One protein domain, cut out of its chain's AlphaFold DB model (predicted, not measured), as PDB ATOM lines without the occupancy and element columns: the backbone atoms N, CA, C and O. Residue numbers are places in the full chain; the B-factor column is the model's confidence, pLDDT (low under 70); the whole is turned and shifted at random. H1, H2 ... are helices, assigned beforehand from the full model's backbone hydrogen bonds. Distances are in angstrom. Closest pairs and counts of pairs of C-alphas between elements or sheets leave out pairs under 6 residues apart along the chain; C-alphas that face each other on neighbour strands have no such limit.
ATOM      1  N   LEU A 196     -29.527 -49.079  16.213       65.00
ATOM      2  CA  LEU A 196     -29.280 -48.782  14.798       65.00
ATOM      3  C   LEU A 196     -30.530 -48.942  13.917       65.00
ATOM      4  O   LEU A 196     -30.710 -48.172  12.974       65.00
ATOM      5  N   ASP A 197     -31.401 -49.902  14.225       68.81
ATOM      6  CA  ASP A 197     -32.688 -50.078  13.550       68.81
ATOM      7  C   ASP A 197     -33.648 -48.929  13.901       68.81
ATOM      8  O   ASP A 197     -34.295 -48.417  12.995       68.81
ATOM      9  N   ILE A 198     -33.687 -48.442  15.152       75.75
ATOM     10  CA  ILE A 198     -34.513 -47.275  15.543       75.75
ATOM     11  C   ILE A 198     -34.072 -46.018  14.799       75.75
ATOM     12  O   ILE A 198     -34.907 -45.286  14.259       75.75
ATOM     13  N   LEU A 199     -32.762 -45.760  14.765       81.88
ATOM     14  CA  LEU A 199     -32.211 -44.608  14.059       81.88
ATOM     15  C   LEU A 199     -32.569 -44.678  12.572       81.88
ATOM     16  O   LEU A 199     -33.069 -43.707  12.006       81.88
ATOM     17  N   LYS A 200     -32.375 -45.848  11.955       81.44
ATOM     18  CA  LYS A 200     -32.709 -46.072  10.551       81.44
ATOM     19  C   LYS A 200     -34.209 -45.921  10.288       81.44
ATOM     20  O   LYS A 200     -34.587 -45.194   9.377       81.44
ATOM     21  N   MET A 201     -35.064 -46.540  11.100       76.88
ATOM     22  CA  MET A 201     -36.521 -46.413  11.002       76.88
ATOM     23  C   MET A 201     -36.968 -44.958  11.148       76.88
ATOM     24  O   MET A 201     -37.883 -44.529  10.447       76.88
ATOM     25  N   SER A 202     -36.309 -44.185  12.013       84.88
ATOM     26  CA  SER A 202     -36.604 -42.761  12.181       84.88
ATOM     27  C   SER A 202     -36.218 -41.944  10.952       84.88
ATOM     28  O   SER A 202     -37.005 -41.118  10.493       84.88
ATOM     29  N   GLN A 203     -35.041 -42.207  10.380       86.25
ATOM     30  CA  GLN A 203     -34.575 -41.568   9.146       86.25
ATOM     31  C   GLN A 203     -35.462 -41.922   7.947       86.25
ATOM     32  O   GLN A 203     -35.831 -41.044   7.168       86.25
ATOM     33  N   ASP A 204     -35.848 -43.191   7.820       82.50
ATOM     34  CA  ASP A 204     -36.729 -43.667   6.758       82.50
ATOM     35  C   ASP A 204     -38.144 -43.067   6.898       82.50
ATOM     36  O   ASP A 204     -38.745 -42.666   5.899       82.50
ATOM     37  N   LEU A 205     -38.656 -42.914   8.128       84.69
ATOM     38  CA  LEU A 205     -39.938 -42.250   8.376       84.69
ATOM     39  C   LEU A 205     -39.877 -40.743   8.079       84.69
ATOM     40  O   LEU A 205     -40.800 -40.215   7.463       84.69
ATOM     41  N   LEU A 206     -38.791 -40.056   8.449       91.50
ATOM     42  CA  LEU A 206     -38.554 -38.654   8.071       91.50
ATOM     43  C   LEU A 206     -38.539 -38.486   6.553       91.50
ATOM     44  O   LEU A 206     -39.245 -37.632   6.016       91.50
ATOM     45  N   LYS A 207     -37.808 -39.358   5.854       88.94
ATOM     46  CA  LYS A 207     -37.777 -39.374   4.394       88.94
ATOM     47  C   LYS A 207     -39.174 -39.577   3.812       88.94
ATOM     48  O   LYS A 207     -39.536 -38.900   2.856       88.94
ATOM     49  N   LEU A 208     -39.984 -40.458   4.397       85.81
ATOM     50  CA  LEU A 208     -41.353 -40.690   3.944       85.81
ATOM     51  C   LEU A 208     -42.248 -39.447   4.109       85.81
ATOM     52  O   LEU A 208     -43.073 -39.172   3.237       85.81
ATOM     53  N   ILE A 209     -42.059 -38.673   5.185       90.94
ATOM     54  CA  ILE A 209     -42.714 -37.366   5.383       90.94
ATOM     55  C   ILE A 209     -42.272 -36.375   4.302       90.94
ATOM     56  O   ILE A 209     -43.103 -35.653   3.751       90.94
ATOM     57  N   ASP A 210     -40.984 -36.343   3.970       91.38
ATOM     58  CA  ASP A 210     -40.453 -35.454   2.935       91.38
ATOM     59  C   ASP A 210     -40.955 -35.829   1.534       91.38
ATOM     60  O   ASP A 210     -41.324 -34.949   0.752       91.38
ATOM     61  N   GLU A 211     -41.042 -37.125   1.226       89.81
ATOM     62  CA  GLU A 211     -41.627 -37.618  -0.023       89.81
ATOM     63  C   GLU A 211     -43.114 -37.237  -0.141       89.81
ATOM     64  O   GLU A 211     -43.539 -36.791  -1.207       89.81
ATOM     65  N   ALA A 212     -43.892 -37.352   0.943       87.88
ATOM     66  CA  ALA A 212     -45.298 -36.941   0.958       87.88
ATOM     67  C   ALA A 212     -45.450 -35.431   0.716       87.88
ATOM     68  O   ALA A 212     -46.227 -35.015  -0.145       87.88
ATOM     69  N   ASN A 213     -44.641 -34.615   1.401       89.06
ATOM     70  CA  ASN A 213     -44.636 -33.164   1.212       89.06
ATOM     71  C   ASN A 213     -44.231 -32.766  -0.215       89.06
ATOM     72  O   ASN A 213     -44.827 -31.860  -0.794       89.06
ATOM     73  N   THR A 214     -43.257 -33.462  -0.809       90.19
ATOM     74  CA  THR A 214     -42.841 -33.247  -2.207       90.19
ATOM     75  C   THR A 214     -43.964 -33.594  -3.186       90.19
ATOM     76  O   THR A 214     -44.111 -32.940  -4.217       90.19
ATOM     77  N   ALA A 215     -44.793 -34.583  -2.848       86.56
ATOM     78  CA  ALA A 215     -45.994 -34.941  -3.595       86.56
ATOM     79  C   ALA A 215     -47.189 -33.995  -3.344       86.56
ATOM     80  O   ALA A 215     -48.272 -34.246  -3.864       86.56
ATOM     81  N   GLY A 216     -47.023 -32.922  -2.560       88.62
ATOM     82  CA  GLY A 216     -48.098 -31.979  -2.235       88.62
ATOM     83  C   GLY A 216     -49.096 -32.499  -1.196       88.62
ATOM     84  O   GLY A 216     -50.152 -31.896  -1.012       88.62
ATOM     85  N   ILE A 217     -48.774 -33.598  -0.508       88.38
ATOM     86  CA  ILE A 217     -49.640 -34.231   0.488       88.38
ATOM     87  C   ILE A 217     -49.189 -33.824   1.884       88.38
ATOM     88  O   ILE A 217     -48.068 -34.101   2.307       88.38
ATOM     89  N   THR A 218     -50.094 -33.178   2.618       85.88
ATOM     90  CA  THR A 218     -49.834 -32.768   3.999       85.88
ATOM     91  C   THR A 218     -50.141 -33.925   4.940       85.88
ATOM     92  O   THR A 218     -51.294 -34.317   5.096       85.88
ATOM     93  N   ILE A 219     -49.109 -34.468   5.588       89.31
ATOM     94  CA  ILE A 219     -49.290 -35.498   6.616       89.31
ATOM     95  C   ILE A 219     -49.750 -34.833   7.928       89.31
ATOM     96  O   ILE A 219     -49.087 -33.890   8.391       89.31
ATOM     97  N   PRO A 220     -50.855 -35.302   8.544       87.19
ATOM     98  CA  PRO A 220     -51.322 -34.806   9.834       87.19
ATOM     99  C   PRO A 220     -50.231 -34.888  10.902       87.19
ATOM    100  O   PRO A 220     -49.478 -35.858  10.952       87.19
ATOM    101  N   ASN A 221     -50.141 -33.863  11.750       91.62
ATOM    102  CA  ASN A 221     -49.156 -33.772  12.836       91.62
ATOM    103  C   ASN A 221     -47.683 -33.917  12.392       91.62
ATOM    104  O   ASN A 221     -46.810 -34.213  13.209       91.62
ATOM    105  N   SER A 222     -47.375 -33.665  11.114       91.38
ATOM    106  CA  SER A 222     -46.026 -33.839  10.553       91.38
ATOM    107  C   SER A 222     -44.937 -33.020  11.250       91.38
ATOM    108  O   SER A 222     -43.796 -33.475  11.321       91.38
ATOM    109  N   SER A 223     -45.255 -31.845  11.801       92.62
ATOM    110  CA  SER A 223     -44.307 -31.048  12.593       92.62
ATOM    111  C   SER A 223     -43.902 -31.763  13.885       92.62
ATOM    112  O   SER A 223     -42.712 -31.902  14.158       92.62
ATOM    113  N   THR A 224     -44.876 -32.277  14.639       92.81
ATOM    114  CA  THR A 224     -44.651 -33.057  15.862       92.81
ATOM    115  C   THR A 224     -43.907 -34.352  15.563       92.81
ATOM    116  O   THR A 224     -42.971 -34.698  16.280       92.81
ATOM    117  N   MET A 225     -44.269 -35.045  14.479       93.12
ATOM    118  CA  MET A 225     -43.543 -36.236  14.038       93.12
ATOM    119  C   MET A 225     -42.072 -35.911  13.764       93.12
ATOM    120  O   MET A 225     -41.192 -36.584  14.291       93.12
ATOM    121  N   ARG A 226     -41.792 -34.858  12.985       95.56
ATOM    122  CA  ARG A 226     -40.420 -34.448  12.654       95.56
ATOM    123  C   ARG A 226     -39.598 -34.110  13.892       95.56
ATOM    124  O   ARG A 226     -38.481 -34.596  14.004       95.56
ATOM    125  N   ASP A 227     -40.154 -33.339  14.823       95.88
ATOM    126  CA  ASP A 227     -39.498 -32.991  16.092       95.88
ATOM    127  C   ASP A 227     -39.072 -34.242  16.881       95.88
ATOM    128  O   ASP A 227     -37.927 -34.378  17.321       95.88
ATOM    129  N   LYS A 228     -39.982 -35.212  16.997       95.38
ATOM    130  CA  LYS A 228     -39.736 -36.455  17.732       95.38
ATOM    131  C   LYS A 228     -38.707 -37.345  17.035       95.38
ATOM    132  O   LYS A 228     -37.802 -37.855  17.692       95.38
ATOM    133  N   LEU A 229     -38.776 -37.476  15.713       93.44
ATOM    134  CA  LEU A 229     -37.807 -38.255  14.931       93.44
ATOM    135  C   LEU A 229     -36.420 -37.592  14.880       93.44
ATOM    136  O   LEU A 229     -35.403 -38.288  14.871       93.44
ATOM    137  N   GLN A 230     -36.353 -36.259  14.906       94.19
ATOM    138  CA  GLN A 230     -35.088 -35.536  15.032       94.19
ATOM    139  C   GLN A 230     -34.461 -35.765  16.412       94.19
ATOM    140  O   GLN A 230     -33.276 -36.074  16.493       94.19
ATOM    141  N   THR A 231     -35.270 -35.750  17.476       92.81
ATOM    142  CA  THR A 231     -34.810 -36.065  18.840       92.81
ATOM    143  C   THR A 231     -34.167 -37.455  18.919       92.81
ATOM    144  O   THR A 231     -33.171 -37.637  19.614       92.81
ATOM    145  N   VAL A 232     -34.686 -38.445  18.179       90.50
ATOM    146  CA  VAL A 232     -34.045 -39.768  18.070       90.50
ATOM    147  C   VAL A 232     -32.643 -39.658  17.468       90.50
ATOM    148  O   VAL A 232     -31.700 -40.243  17.995       90.50
ATOM    149  N   SER A 233     -32.489 -38.891  16.388       91.88
ATOM    150  CA  SER A 233     -31.183 -38.676  15.751       91.88
ATOM    151  C   SER A 233     -30.197 -37.986  16.695       91.88
ATOM    152  O   SER A 233     -29.025 -38.355  16.736       91.88
ATOM    153  N   ASP A 234     -30.682 -37.035  17.492       91.31
ATOM    154  CA  ASP A 234     -29.873 -36.290  18.453       91.31
ATOM    155  C   ASP A 234     -29.409 -37.173  19.622       91.31
ATOM    156  O   ASP A 234     -28.235 -37.137  19.986       91.31
ATOM    157  N   LEU A 235     -30.297 -38.022  20.158       88.69
ATOM    158  CA  LEU A 235     -29.989 -38.987  21.224       88.69
ATOM    159  C   LEU A 235     -28.966 -40.042  20.790       88.69
ATOM    160  O   LEU A 235     -28.136 -40.466  21.592       88.69
ATOM    161  N   MET A 236     -29.041 -40.471  19.528       86.44
ATOM    162  CA  MET A 236     -28.183 -41.516  18.967       86.44
ATOM    163  C   MET A 236     -26.871 -40.973  18.384       86.44
ATOM    164  O   MET A 236     -26.009 -41.754  17.976       86.44
ATOM    165  N   ASN A 237     -26.692 -39.649  18.331       87.38
ATOM    166  CA  ASN A 237     -25.467 -39.027  17.849       87.38
ATOM    167  C   ASN A 237     -24.403 -39.006  18.966       87.38
ATOM    168  O   ASN A 237     -24.561 -38.271  19.943       87.38
ATOM    169  N   PRO A 238     -23.275 -39.729  18.819       81.00
ATOM    170  CA  PRO A 238     -22.236 -39.779  19.849       81.00
ATOM    171  C   PRO A 238     -21.558 -38.422  20.089       81.00
ATOM    172  O   PRO A 238     -20.944 -38.221  21.134       81.00
ATOM    173  N   ASN A 239     -21.680 -37.490  19.141       85.06
ATOM    174  CA  ASN A 239     -21.088 -36.158  19.210       85.06
ATOM    175  C   ASN A 239     -22.067 -35.087  19.718       85.06
ATOM    176  O   ASN A 239     -21.718 -33.910  19.709       85.06
ATOM    177  N   ASN A 240     -23.295 -35.448  20.107       86.19
ATOM    178  CA  ASN A 240     -24.256 -34.475  20.616       86.19
ATOM    179  C   ASN A 240     -23.953 -34.134  22.086       86.19
ATOM    180  O   ASN A 240     -24.053 -34.992  22.966       86.19
ATOM    181  N   GLU A 241     -23.577 -32.879  22.345       82.38
ATOM    182  CA  GLU A 241     -23.167 -32.396  23.671       82.38
ATOM    183  C   GLU A 241     -24.294 -32.424  24.714       82.38
ATOM    184  O   GLU A 241     -24.014 -32.613  25.896       82.38
ATOM    185  N   ASP A 242     -25.557 -32.322  24.294       81.44
ATOM    186  CA  ASP A 242     -26.708 -32.297  25.205       81.44
ATOM    187  C   ASP A 242     -27.036 -33.689  25.771       81.44
ATOM    188  O   ASP A 242     -27.625 -33.814  26.849       81.44
ATOM    189  N   TYR A 243     -26.646 -34.752  25.057       81.00
ATOM    190  CA  TYR A 243     -27.012 -36.130  25.395       81.00
ATOM    191  C   TYR A 243     -25.821 -37.050  25.663       81.00
ATOM    192  O   TYR A 243     -26.025 -38.143  26.195       81.00
ATOM    193  N   ASN A 244     -24.584 -36.643  25.360       79.06
ATOM    194  CA  ASN A 244     -23.391 -37.488  25.516       79.06
ATOM    195  C   ASN A 244     -23.172 -38.002  26.956       79.06
ATOM    196  O   ASN A 244     -22.652 -39.105  27.121       79.06
ATOM    197  N   MET A 245     -23.633 -37.260  27.969       81.00
ATOM    198  CA  MET A 245     -23.541 -37.610  29.392       81.00
ATOM    199  C   MET A 245     -24.574 -38.647  29.855       81.00
ATOM    200  O   MET A 245     -24.476 -39.148  30.976       81.00
ATOM    201  N   LEU A 246     -25.592 -38.957  29.046       80.44
ATOM    202  CA  LEU A 246     -26.604 -39.944  29.420       80.44
ATOM    203  C   LEU A 246     -26.057 -41.377  29.296       80.44
ATOM    204  O   LEU A 246     -25.336 -41.670  28.340       80.44
ATOM    205  N   PRO A 247     -26.446 -42.299  30.199       81.75
ATOM    206  CA  PRO A 247     -26.187 -43.723  30.012       81.75
ATOM    207  C   PRO A 247     -26.768 -44.227  28.684       81.75
ATOM    208  O   PRO A 247     -27.867 -43.818  28.303       81.75
ATOM    209  N   GLU A 248     -26.069 -45.145  28.010       76.19
ATOM    210  CA  GLU A 248     -26.507 -45.708  26.721       76.19
ATOM    211  C   GLU A 248     -27.905 -46.336  26.801       76.19
ATOM    212  O   GLU A 248     -28.756 -46.050  25.963       76.19
ATOM    213  N   GLU A 249     -28.202 -47.091  27.861       73.25
ATOM    214  CA  GLU A 249     -29.538 -47.665  28.088       73.25
ATOM    215  C   GLU A 249     -30.631 -46.584  28.155       73.25
ATOM    216  O   GLU A 249     -31.702 -46.732  27.563       73.25
ATOM    217  N   THR A 250     -30.346 -45.448  28.801       76.31
ATOM    218  CA  THR A 250     -31.271 -44.308  28.887       76.31
ATOM    219  C   THR A 250     -31.471 -43.635  27.531       76.31
ATOM    220  O   THR A 250     -32.590 -43.228  27.215       76.31
ATOM    221  N   LYS A 251     -30.414 -43.506  26.716       80.31
ATOM    222  CA  LYS A 251     -30.517 -42.960  25.351       80.31
ATOM    223  C   LYS A 251     -31.404 -43.844  24.482       80.31
ATOM    224  O   LYS A 251     -32.311 -43.329  23.836       80.31
ATOM    225  N   ILE A 252     -31.187 -45.158  24.531       77.38
ATOM    226  CA  ILE A 252     -31.961 -46.150  23.777       77.38
ATOM    227  C   ILE A 252     -33.434 -46.096  24.185       77.38
ATOM    228  O   ILE A 252     -34.302 -45.965  23.326       77.38
ATOM    229  N   GLN A 253     -33.723 -46.114  25.487       73.94
ATOM    230  CA  GLN A 253     -35.093 -46.041  25.988       73.94
ATOM    231  C   GLN A 253     -35.798 -44.753  25.530       73.94
ATOM    232  O   GLN A 253     -36.914 -44.801  25.014       73.94
ATOM    233  N   LYS A 254     -35.130 -43.598  25.634       82.88
ATOM    234  CA  LYS A 254     -35.680 -42.321  25.154       82.88
ATOM    235  C   LYS A 254     -35.835 -42.273  23.634       82.88
ATOM    236  O   LYS A 254     -36.750 -41.608  23.148       82.88
ATOM    237  N   ALA A 255     -34.963 -42.937  22.880       83.88
ATOM    238  CA  ALA A 255     -35.075 -43.036  21.430       83.88
ATOM    239  C   ALA A 255     -36.324 -43.840  21.030       83.88
ATOM    240  O   ALA A 255     -37.092 -43.372  20.192       83.88
ATOM    241  N   ILE A 256     -36.576 -44.979  21.688       76.25
ATOM    242  CA  ILE A 256     -37.811 -45.765  21.515       76.25
ATOM    243  C   ILE A 256     -39.034 -44.892  21.809       76.25
ATOM    244  O   ILE A 256     -39.903 -44.740  20.960       76.25
ATOM    245  N   GLU A 257     -39.064 -44.235  22.971       79.06
ATOM    246  CA  GLU A 257     -40.201 -43.401  23.377       79.06
ATOM    247  C   GLU A 257     -40.497 -42.256  22.401       79.06
ATOM    248  O   GLU A 257     -41.657 -41.901  22.190       79.06
ATOM    249  N   ASN A 258     -39.467 -41.629  21.825       86.88
ATOM    250  CA  ASN A 258     -39.670 -40.566  20.845       86.88
ATOM    251  C   ASN A 258     -40.136 -41.117  19.494       86.88
ATOM    252  O   ASN A 258     -41.008 -40.509  18.873       86.88
ATOM    253  N   TYR A 259     -39.619 -42.269  19.063       84.44
ATOM    254  CA  TYR A 259     -40.127 -42.947  17.873       84.44
ATOM    255  C   TYR A 259     -41.610 -43.320  18.030       84.44
ATOM    256  O   TYR A 259     -42.425 -42.969  17.175       84.44
ATOM    257  N   ASP A 260     -41.982 -43.928  19.158       75.62
ATOM    258  CA  ASP A 260     -43.364 -44.318  19.453       75.62
ATOM    259  C   ASP A 260     -44.293 -43.098  19.483       75.62
ATOM    260  O   ASP A 260     -45.344 -43.103  18.847       75.62
ATOM    261  N   LYS A 261     -43.870 -41.986  20.101       80.50
ATOM    262  CA  LYS A 261     -44.631 -40.722  20.082       80.50
ATOM    263  C   LYS A 261     -44.819 -40.155  18.675       80.50
ATOM    264  O   LYS A 261     -45.852 -39.540  18.401       80.50
ATOM    265  N   ALA A 262     -43.844 -40.325  17.780       82.44
ATOM    266  CA  ALA A 262     -43.993 -39.920  16.383       82.44
ATOM    267  C   ALA A 262     -45.050 -40.781  15.670       82.44
ATOM    268  O   ALA A 262     -45.902 -40.248  14.957       82.44
ATOM    269  N   VAL A 263     -45.041 -42.094  15.911       78.31
ATOM    270  CA  VAL A 263     -46.049 -43.032  15.395       78.31
ATOM    271  C   VAL A 263     -47.443 -42.715  15.942       78.31
ATOM    272  O   VAL A 263     -48.397 -42.609  15.173       78.31
ATOM    273  N   GLU A 264     -47.573 -42.499  17.250       75.94
ATOM    274  CA  GLU A 264     -48.834 -42.120  17.893       75.94
ATOM    275  C   GLU A 264     -49.376 -40.798  17.342       75.94
ATOM    276  O   GLU A 264     -50.571 -40.696  17.072       75.94
ATOM    277  N   SER A 265     -48.502 -39.810  17.111       81.50
ATOM    278  CA  SER A 265     -48.878 -38.515  16.521       81.50
ATOM    279  C   SER A 265     -49.456 -38.666  15.114       81.50
ATOM    280  O   SER A 265     -50.412 -37.972  14.761       81.50
ATOM    281  N   PHE A 266     -48.903 -39.582  14.315       86.25
ATOM    282  CA  PHE A 266     -49.458 -39.920  13.007       86.25
ATOM    283  C   PHE A 266     -50.836 -40.577  13.138       86.25
ATOM    284  O   PHE A 266     -51.788 -40.143  12.491       86.25
ATOM    285  N   ILE A 267     -50.957 -41.605  13.986       76.94
ATOM    286  CA  ILE A 267     -52.208 -42.356  14.161       76.94
ATOM    287  C   ILE A 267     -53.330 -41.430  14.640       76.94
ATOM    288  O   ILE A 267     -54.423 -41.454  14.069       76.94
ATOM    289  N   SER A 268     -53.065 -40.591  15.644       79.31
ATOM    290  CA  SER A 268     -54.047 -39.639  16.168       79.31
ATOM    291  C   SER A 268     -54.441 -38.598  15.123       79.31
ATOM    292  O   SER A 268     -55.630 -38.365  14.918       79.31
ATOM    293  N   GLY A 269     -53.472 -38.050  14.384       82.31
ATOM    294  CA  GLY A 269     -53.737 -37.072  13.331       82.31
ATOM    295  C   GLY A 269     -54.588 -37.643  12.195       82.31
ATOM    296  O   GLY A 269     -55.522 -36.990  11.725       82.31
ATOM    297  N   VAL A 270     -54.328 -38.889  11.780       81.88
ATOM    298  CA  VAL A 270     -55.176 -39.585  10.799       81.88
ATOM    299  C   VAL A 270     -56.581 -39.797  11.359       81.88
ATOM    300  O   VAL A 270     -57.554 -39.489  10.677       81.88
ATOM    301  N   GLN A 271     -56.719 -40.270  12.601       78.00
ATOM    302  CA  GLN A 271     -58.030 -40.457  13.232       78.00
ATOM    303  C   GLN A 271     -58.831 -39.155  13.331       78.00
ATOM    304  O   GLN A 271     -60.043 -39.174  13.129       78.00
ATOM    305  N   GLU A 272     -58.186 -38.032  13.646       79.56
ATOM    306  CA  GLU A 272     -58.823 -36.714  13.672       79.56
ATOM    307  C   GLU A 272     -59.264 -36.271  12.277       79.56
ATOM    308  O   GLU A 272     -60.422 -35.897  12.101       79.56
ATOM    309  N   THR A 273     -58.391 -36.413  11.277       79.12
ATOM    310  CA  THR A 273     -58.706 -36.092   9.874       79.12
ATOM    311  C   THR A 273     -59.923 -36.885   9.386       79.12
ATOM    312  O   THR A 273     -60.844 -36.321   8.799       79.12
ATOM    313  N   LEU A 274     -59.980 -38.183   9.705       76.81
ATOM    314  CA  LEU A 274     -61.089 -39.068   9.330       76.81
ATOM    315  C   LEU A 274     -62.426 -38.701   9.996       76.81
ATOM    316  O   LEU A 274     -63.476 -39.097   9.492       76.81
ATOM    317  N   LYS A 275     -62.415 -37.974  11.122       76.75
ATOM    318  CA  LYS A 275     -63.644 -37.505  11.786       76.75
ATOM    319  C   LYS A 275     -64.229 -36.264  11.120       76.75
ATOM    320  O   LYS A 275     -65.431 -36.043  11.241       76.75
ATOM    321  N   THR A 276     -63.399 -35.439  10.482       75.00
ATOM    322  CA  THR A 276     -63.815 -34.135   9.952       75.00
ATOM    323  C   THR A 276     -64.250 -34.200   8.496       75.00
ATOM    324  O   THR A 276     -65.280 -33.626   8.151       75.00
ATOM    325  N   GLU A 277     -63.501 -34.898   7.644       72.50
ATOM    326  CA  GLU A 277     -63.805 -35.005   6.216       72.50
ATOM    327  C   GLU A 277     -63.243 -36.319   5.648       72.50
ATOM    328  O   GLU A 277     -62.177 -36.766   6.081       72.50
ATOM    329  N   PRO A 278     -63.925 -36.964   4.683       75.56
ATOM    330  CA  PRO A 278     -63.351 -38.100   3.977       75.56
ATOM    331  C   PRO A 278     -62.045 -37.694   3.268       75.56
ATOM    332  O   PRO A 278     -62.057 -36.750   2.476       75.56
ATOM    333  N   PRO A 279     -60.928 -38.402   3.498       75.69
ATOM    334  CA  PRO A 279     -59.651 -38.071   2.883       75.69
ATOM    335  C   PRO A 279     -59.697 -38.301   1.373       75.69
ATOM    336  O   PRO A 279     -60.366 -39.212   0.868       75.69
ATOM    337  N   LYS A 280     -58.937 -37.490   0.642       80.38
ATOM    338  CA  LYS A 280     -58.790 -37.615  -0.807       80.38
ATOM    339  C   LYS A 280     -58.093 -38.931  -1.165       80.38
ATOM    340  O   LYS A 280     -57.288 -39.442  -0.385       80.38
ATOM    341  N   PRO A 281     -58.316 -39.465  -2.379       73.19
ATOM    342  CA  PRO A 281     -57.680 -40.706  -2.826       73.19
ATOM    343  C   PRO A 281     -56.151 -40.733  -2.663       73.19
ATOM    344  O   PRO A 281     -55.587 -41.740  -2.236       73.19
ATOM    345  N   GLU A 282     -55.482 -39.619  -2.957       75.06
ATOM    346  CA  GLU A 282     -54.029 -39.489  -2.817       75.06
ATOM    347  C   GLU A 282     -53.593 -39.501  -1.342       75.06
ATOM    348  O   GLU A 282     -52.618 -40.162  -0.992       75.06
ATOM    349  N   GLU A 283     -54.357 -38.869  -0.447       80.38
ATOM    350  CA  GLU A 283     -54.108 -38.888   1.002       80.38
ATOM    351  C   GLU A 283     -54.269 -40.305   1.567       80.38
ATOM    352  O   GLU A 283     -53.416 -40.778   2.316       80.38
ATOM    353  N   VAL A 284     -55.300 -41.037   1.129       78.88
ATOM    354  CA  VAL A 284     -55.509 -42.448   1.493       78.88
ATOM    355  C   VAL A 284     -54.328 -43.316   1.055       78.88
ATOM    356  O   VAL A 284     -53.889 -44.184   1.815       78.88
ATOM    357  N   HIS A 285     -53.793 -43.093  -0.149       80.69
ATOM    358  CA  HIS A 285     -52.611 -43.808  -0.629       80.69
ATOM    359  C   HIS A 285     -51.400 -43.576   0.288       80.69
ATOM    360  O   HIS A 285     -50.727 -44.532   0.685       80.69
ATOM    361  N   TRP A 286     -51.158 -42.328   0.688       83.75
ATOM    362  CA  TRP A 286     -50.067 -41.996   1.601       83.75
ATOM    363  C   TRP A 286     -50.288 -42.545   3.008       83.75
ATOM    364  O   TRP A 286     -49.369 -43.142   3.565       83.75
ATOM    365  N   PHE A 287     -51.499 -42.466   3.561       84.50
ATOM    366  CA  PHE A 287     -51.796 -43.050   4.873       84.50
ATOM    367  C   PHE A 287     -51.540 -44.558   4.894       84.50
ATOM    368  O   PHE A 287     -50.941 -45.067   5.840       84.50
ATOM    369  N   LYS A 288     -51.900 -45.272   3.821       76.38
ATOM    370  CA  LYS A 288     -51.558 -46.692   3.657       76.38
ATOM    371  C   LYS A 288     -50.050 -46.914   3.637       76.38
ATOM    372  O   LYS A 288     -49.578 -47.819   4.317       76.38
ATOM    373  N   LYS A 289     -49.293 -46.103   2.889       75.56
ATOM    374  CA  LYS A 289     -47.825 -46.205   2.808       75.56
ATOM    375  C   LYS A 289     -47.179 -46.031   4.189       75.56
ATOM    376  O   LYS A 289     -46.340 -46.840   4.570       75.56
ATOM    377  N   PHE A 290     -47.638 -45.051   4.967       75.50
ATOM    378  CA  PHE A 290     -47.200 -44.841   6.351       75.50
ATOM    379  C   PHE A 290     -47.581 -46.003   7.274       75.50
ATOM    380  O   PHE A 290     -46.728 -46.511   7.993       75.50
ATOM    381  N   LEU A 291     -48.830 -46.476   7.234       69.06
ATOM    382  CA  LEU A 291     -49.271 -47.600   8.066       69.06
ATOM    383  C   LEU A 291     -48.509 -48.890   7.744       69.06
ATOM    384  O   LEU A 291     -48.109 -49.604   8.660       69.06
ATOM    385  N   ARG A 292     -48.268 -49.187   6.462       66.62
ATOM    386  CA  ARG A 292     -47.459 -50.342   6.034       66.62
ATOM    387  C   ARG A 292     -46.027 -50.237   6.545       66.62
ATOM    388  O   ARG A 292     -45.520 -51.214   7.088       66.62
ATOM    389  N   PHE A 293     -45.427 -49.050   6.442       66.38
ATOM    390  CA  PHE A 293     -44.091 -48.780   6.962       66.38
ATOM    391  C   PHE A 293     -44.015 -48.996   8.482       66.38
ATOM    392  O   PHE A 293     -43.220 -49.807   8.947       66.38
ATOM    393  N   ILE A 294     -44.890 -48.335   9.250       65.12
ATOM    394  CA  ILE A 294     -44.917 -48.393  10.723       65.12
ATOM    395  C   ILE A 294     -45.152 -49.823  11.223       65.12
ATOM    396  O   ILE A 294     -44.541 -50.264  12.190       65.12
ATOM    397  N   THR A 295     -46.040 -50.566  10.561       55.12
ATOM    398  CA  THR A 295     -46.389 -51.935  10.973       55.12
ATOM    399  C   THR A 295     -45.446 -53.002  10.417       55.12
ATOM    400  O   THR A 295     -45.576 -54.172  10.781       55.12
ATOM    401  N   GLY A 296     -44.537 -52.642   9.502       49.25
ATOM    402  CA  GLY A 296     -43.713 -53.596   8.754       49.25
ATOM    403  C   GLY A 296     -44.533 -54.615   7.952       49.25
ATOM    404  O   GLY A 296     -44.038 -55.696   7.626       49.25
ATOM    405  N   ASN A 297     -45.804 -54.312   7.672       52.69
ATOM    406  CA  ASN A 297     -46.739 -55.215   7.018       52.69
ATOM    407  C   ASN A 297     -47.145 -54.659   5.653       52.69
ATOM    408  O   ASN A 297     -48.165 -53.991   5.510       52.69
ATOM    409  N   GLU A 298     -46.387 -55.024   4.621       57.12
ATOM    410  CA  GLU A 298     -46.671 -54.654   3.226       57.12
ATOM    411  C   GLU A 298     -48.042 -55.141   2.728       57.12
ATOM    412  O   GLU A 298     -48.604 -54.586   1.782       57.12
ATOM    413  N   LYS A 299     -48.604 -56.173   3.376       53.47
ATOM    414  CA  LYS A 299     -49.920 -56.741   3.054       53.47
ATOM    415  C   LYS A 299     -51.075 -56.046   3.773       53.47
ATOM    416  O   LYS A 299     -52.235 -56.367   3.515       53.47
ATOM    417  N   LEU A 300     -50.786 -55.101   4.665       53.38
ATOM    418  CA  LEU A 300     -51.804 -54.354   5.387       53.38
ATOM    419  C   LEU A 300     -52.670 -53.557   4.396       53.38
ATOM    420  O   LEU A 300     -52.159 -52.885   3.495       53.38
ATOM    421  N   LEU A 301     -53.990 -53.647   4.581       58.28
ATOM    422  CA  LEU A 301     -55.022 -53.004   3.759       58.28
ATOM    423  C   LEU A 301     -55.123 -53.500   2.300       58.28
ATOM    424  O   LEU A 301     -55.793 -52.842   1.518       58.28
ATOM    425  N   GLN A 302     -54.570 -54.675   1.953       57.75
ATOM    426  CA  GLN A 302     -54.661 -55.300   0.611       57.75
ATOM    427  C   GLN A 302     -56.015 -55.974   0.263       57.75
ATOM    428  O   GLN A 302     -56.092 -56.836  -0.619       57.75
ATOM    429  N   ASN A 303     -57.100 -55.640   0.968       53.75
ATOM    430  CA  ASN A 303     -58.349 -56.416   0.959       53.75
ATOM    431  C   ASN A 303     -59.236 -56.123  -0.274       53.75
ATOM    432  O   ASN A 303     -59.017 -55.172  -1.017       53.75
ATOM    433  N   ALA A 304     -60.285 -56.929  -0.485       47.81
ATOM    434  CA  ALA A 304     -61.224 -56.802  -1.612       47.81
ATOM    435  C   ALA A 304     -61.865 -55.402  -1.755       47.81
ATOM    436  O   ALA A 304     -62.123 -54.966  -2.878       47.81
ATOM    437  N   ASP A 305     -62.052 -54.676  -0.650       44.22
ATOM    438  CA  ASP A 305     -62.538 -53.293  -0.666       44.22
ATOM    439  C   ASP A 305     -61.509 -52.304  -1.243       44.22
ATOM    440  O   ASP A 305     -61.906 -51.331  -1.873       44.22
ATOM    441  N   GLU A 306     -60.201 -52.578  -1.139       48.78
ATOM    442  CA  GLU A 306     -59.144 -51.805  -1.815       48.78
ATOM    443  C   GLU A 306     -59.195 -52.022  -3.331       48.78
ATOM    444  O   GLU A 306     -59.212 -51.049  -4.075       48.78
ATOM    445  N   LYS A 307     -59.362 -53.266  -3.807       54.69
ATOM    446  CA  LYS A 307     -59.602 -53.524  -5.243       54.69
ATOM    447  C   LYS A 307     -60.858 -52.821  -5.750       54.69
ATOM    448  O   LYS A 307     -60.868 -52.347  -6.882       54.69
ATOM    449  N   ARG A 308     -61.907 -52.760  -4.924       53.28
ATOM    450  CA  ARG A 308     -63.164 -52.079  -5.250       53.28
ATOM    451  C   ARG A 308     -62.986 -50.561  -5.309       53.28
ATOM    452  O   ARG A 308     -63.482 -49.947  -6.249       53.28
ATOM    453  N   TYR A 309     -62.258 -49.971  -4.363       51.19
ATOM    454  CA  TYR A 309     -61.934 -48.541  -4.357       51.19
ATOM    455  C   TYR A 309     -60.971 -48.155  -5.490       51.19
ATOM    456  O   TYR A 309     -61.231 -47.184  -6.191       51.19
ATOM    457  N   ASP A 310     -59.925 -48.940  -5.750       52.09
ATOM    458  CA  ASP A 310     -59.004 -48.725  -6.873       52.09
ATOM    459  C   ASP A 310     -59.724 -48.878  -8.222       52.09
ATOM    460  O   ASP A 310     -59.492 -48.100  -9.149       52.09
ATOM    461  N   GLN A 311     -60.660 -49.831  -8.338       57.31
ATOM    462  CA  GLN A 311     -61.559 -49.922  -9.494       57.31
ATOM    463  C   GLN A 311     -62.462 -48.695  -9.617       57.31
ATOM    464  O   GLN A 311     -62.629 -48.196 -10.725       57.31
ATOM    465  N   GLN A 312     -63.025 -48.185  -8.518       52.53
ATOM    466  CA  GLN A 312     -63.835 -46.966  -8.546       52.53
ATOM    467  C   GLN A 312     -63.015 -45.748  -8.982       52.53
ATOM    468  O   GLN A 312     -63.478 -44.987  -9.827       52.53
ATOM    469  N   ILE A 313     -61.785 -45.593  -8.487       55.81
ATOM    470  CA  ILE A 313     -60.869 -44.520  -8.903       55.81
ATOM    471  C   ILE A 313     -60.529 -44.648 -10.390       55.81
ATOM    472  O   ILE A 313     -60.590 -43.659 -11.119       55.81
ATOM    473  N   LYS A 314     -60.231 -45.862 -10.865       64.69
ATOM    474  CA  LYS A 314     -59.952 -46.111 -12.283       64.69
ATOM    475  C   LYS A 314     -61.151 -45.761 -13.166       64.69
ATOM    476  O   LYS A 314     -60.988 -45.047 -14.146       64.69
ATOM    477  N   VAL A 315     -62.355 -46.183 -12.780       60.72
ATOM    478  CA  VAL A 315     -63.597 -45.843 -13.491       60.72
ATOM    479  C   VAL A 315     -63.835 -44.331 -13.499       60.72
ATOM    480  O   VAL A 315     -64.192 -43.781 -14.535       60.72
ATOM    481  N   LEU A 316     -63.606 -43.632 -12.383       54.06
ATOM    482  CA  LEU A 316     -63.734 -42.171 -12.321       54.06
ATOM    483  C   LEU A 316     -62.707 -41.459 -13.217       54.06
ATOM    484  O   LEU A 316     -63.052 -40.478 -13.877       54.06
TER     485      LEU A 316
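Overview. This is residues 196 to 316 of the 353 residues of an uncharacterized protein of Legionella pneumophila (UniProt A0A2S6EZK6). The longest helix, H3, runs through much of the length of a loose up-and-down bundle of four helices, H1 to H4, each running against the one before it in the chain. H2 packs along H3, H1 packs on H2 and reaches H3 near its own beginning, and H4 lies beside the later part of H1; H5 lies beyond H4 at one end of the length, and residues 303 to 308 stick out there. The printed part has 121 residues with five named helices in the order H1, H2, H3, H4, H5 and no named strand, so the class is all helix. It is only just loose, close to compact, with a radius of gyration of the C-alphas of 16.8 A and spans of 59 by 26 by 24 A.

Along the chain. Find C-alpha 248 at (-26.507, -45.708, 26.721); from there H3, residues 248 to 276, runs 42.5 A to C-alpha 276 at (-63.815, -34.135, 9.952). Before it come H2, residues 222 to 236, 21.2 A long, and H1, residues 196 to 214, 26.7 A long. After it come H4, residues 281 to 295, 21.1 A long, and H5, residues 304 to 316, 18.3 A long, which ends at C-alpha 316 at (-63.734, -42.171, -12.321).

Arrangement. Begin at H3 and look to H2: they form a helical hairpin, touch at a shallow tilt of 9 degrees and run opposite ways, and their closest C-alphas, Met 225 and Ala 262, are 4.4 A apart. H1 and H2 form another helical hairpin at a shallow tilt of 29 degrees, with the closest C-alphas, Ser 202 and Leu 229, 5.4 A apart. H1 touches H3 with residues 198 to 202 alone; the closest C-alphas are those of Ser 202 and Tyr 259, 6.7 A. H1 touches H4 with residues 205 to 212 alone, opposite ways at a shallow tilt of 3 degrees, and the closest C-alphas, Ala 212 and Trp 286, are 7.0 A apart. H3 and H4 are close but not clearly touching, with the C-alphas of Val 263 and Ile 294 closest at 7.2 A. H4 and H5 are also close but not clearly touching, with the C-alphas of Pro 281 and Ile 313 closest at 7.9 A. H2 and H4 are apart, and H5 is apart from H1, H2 and H3. In H1, H2, H3, H4 and H5 every O i to N i+4 pair is within hydrogen-bond range.

Size, cuts and confidence. Look for the two C-alphas farthest apart, those of Met 245 and Val 315, 59.3 A. The printed part has no cut, and the link from H2 to H3, 11 residues, is long. The mean pLDDT of the printed part is 77.2; residues 196 to 197 and 291 to 316 are under 70.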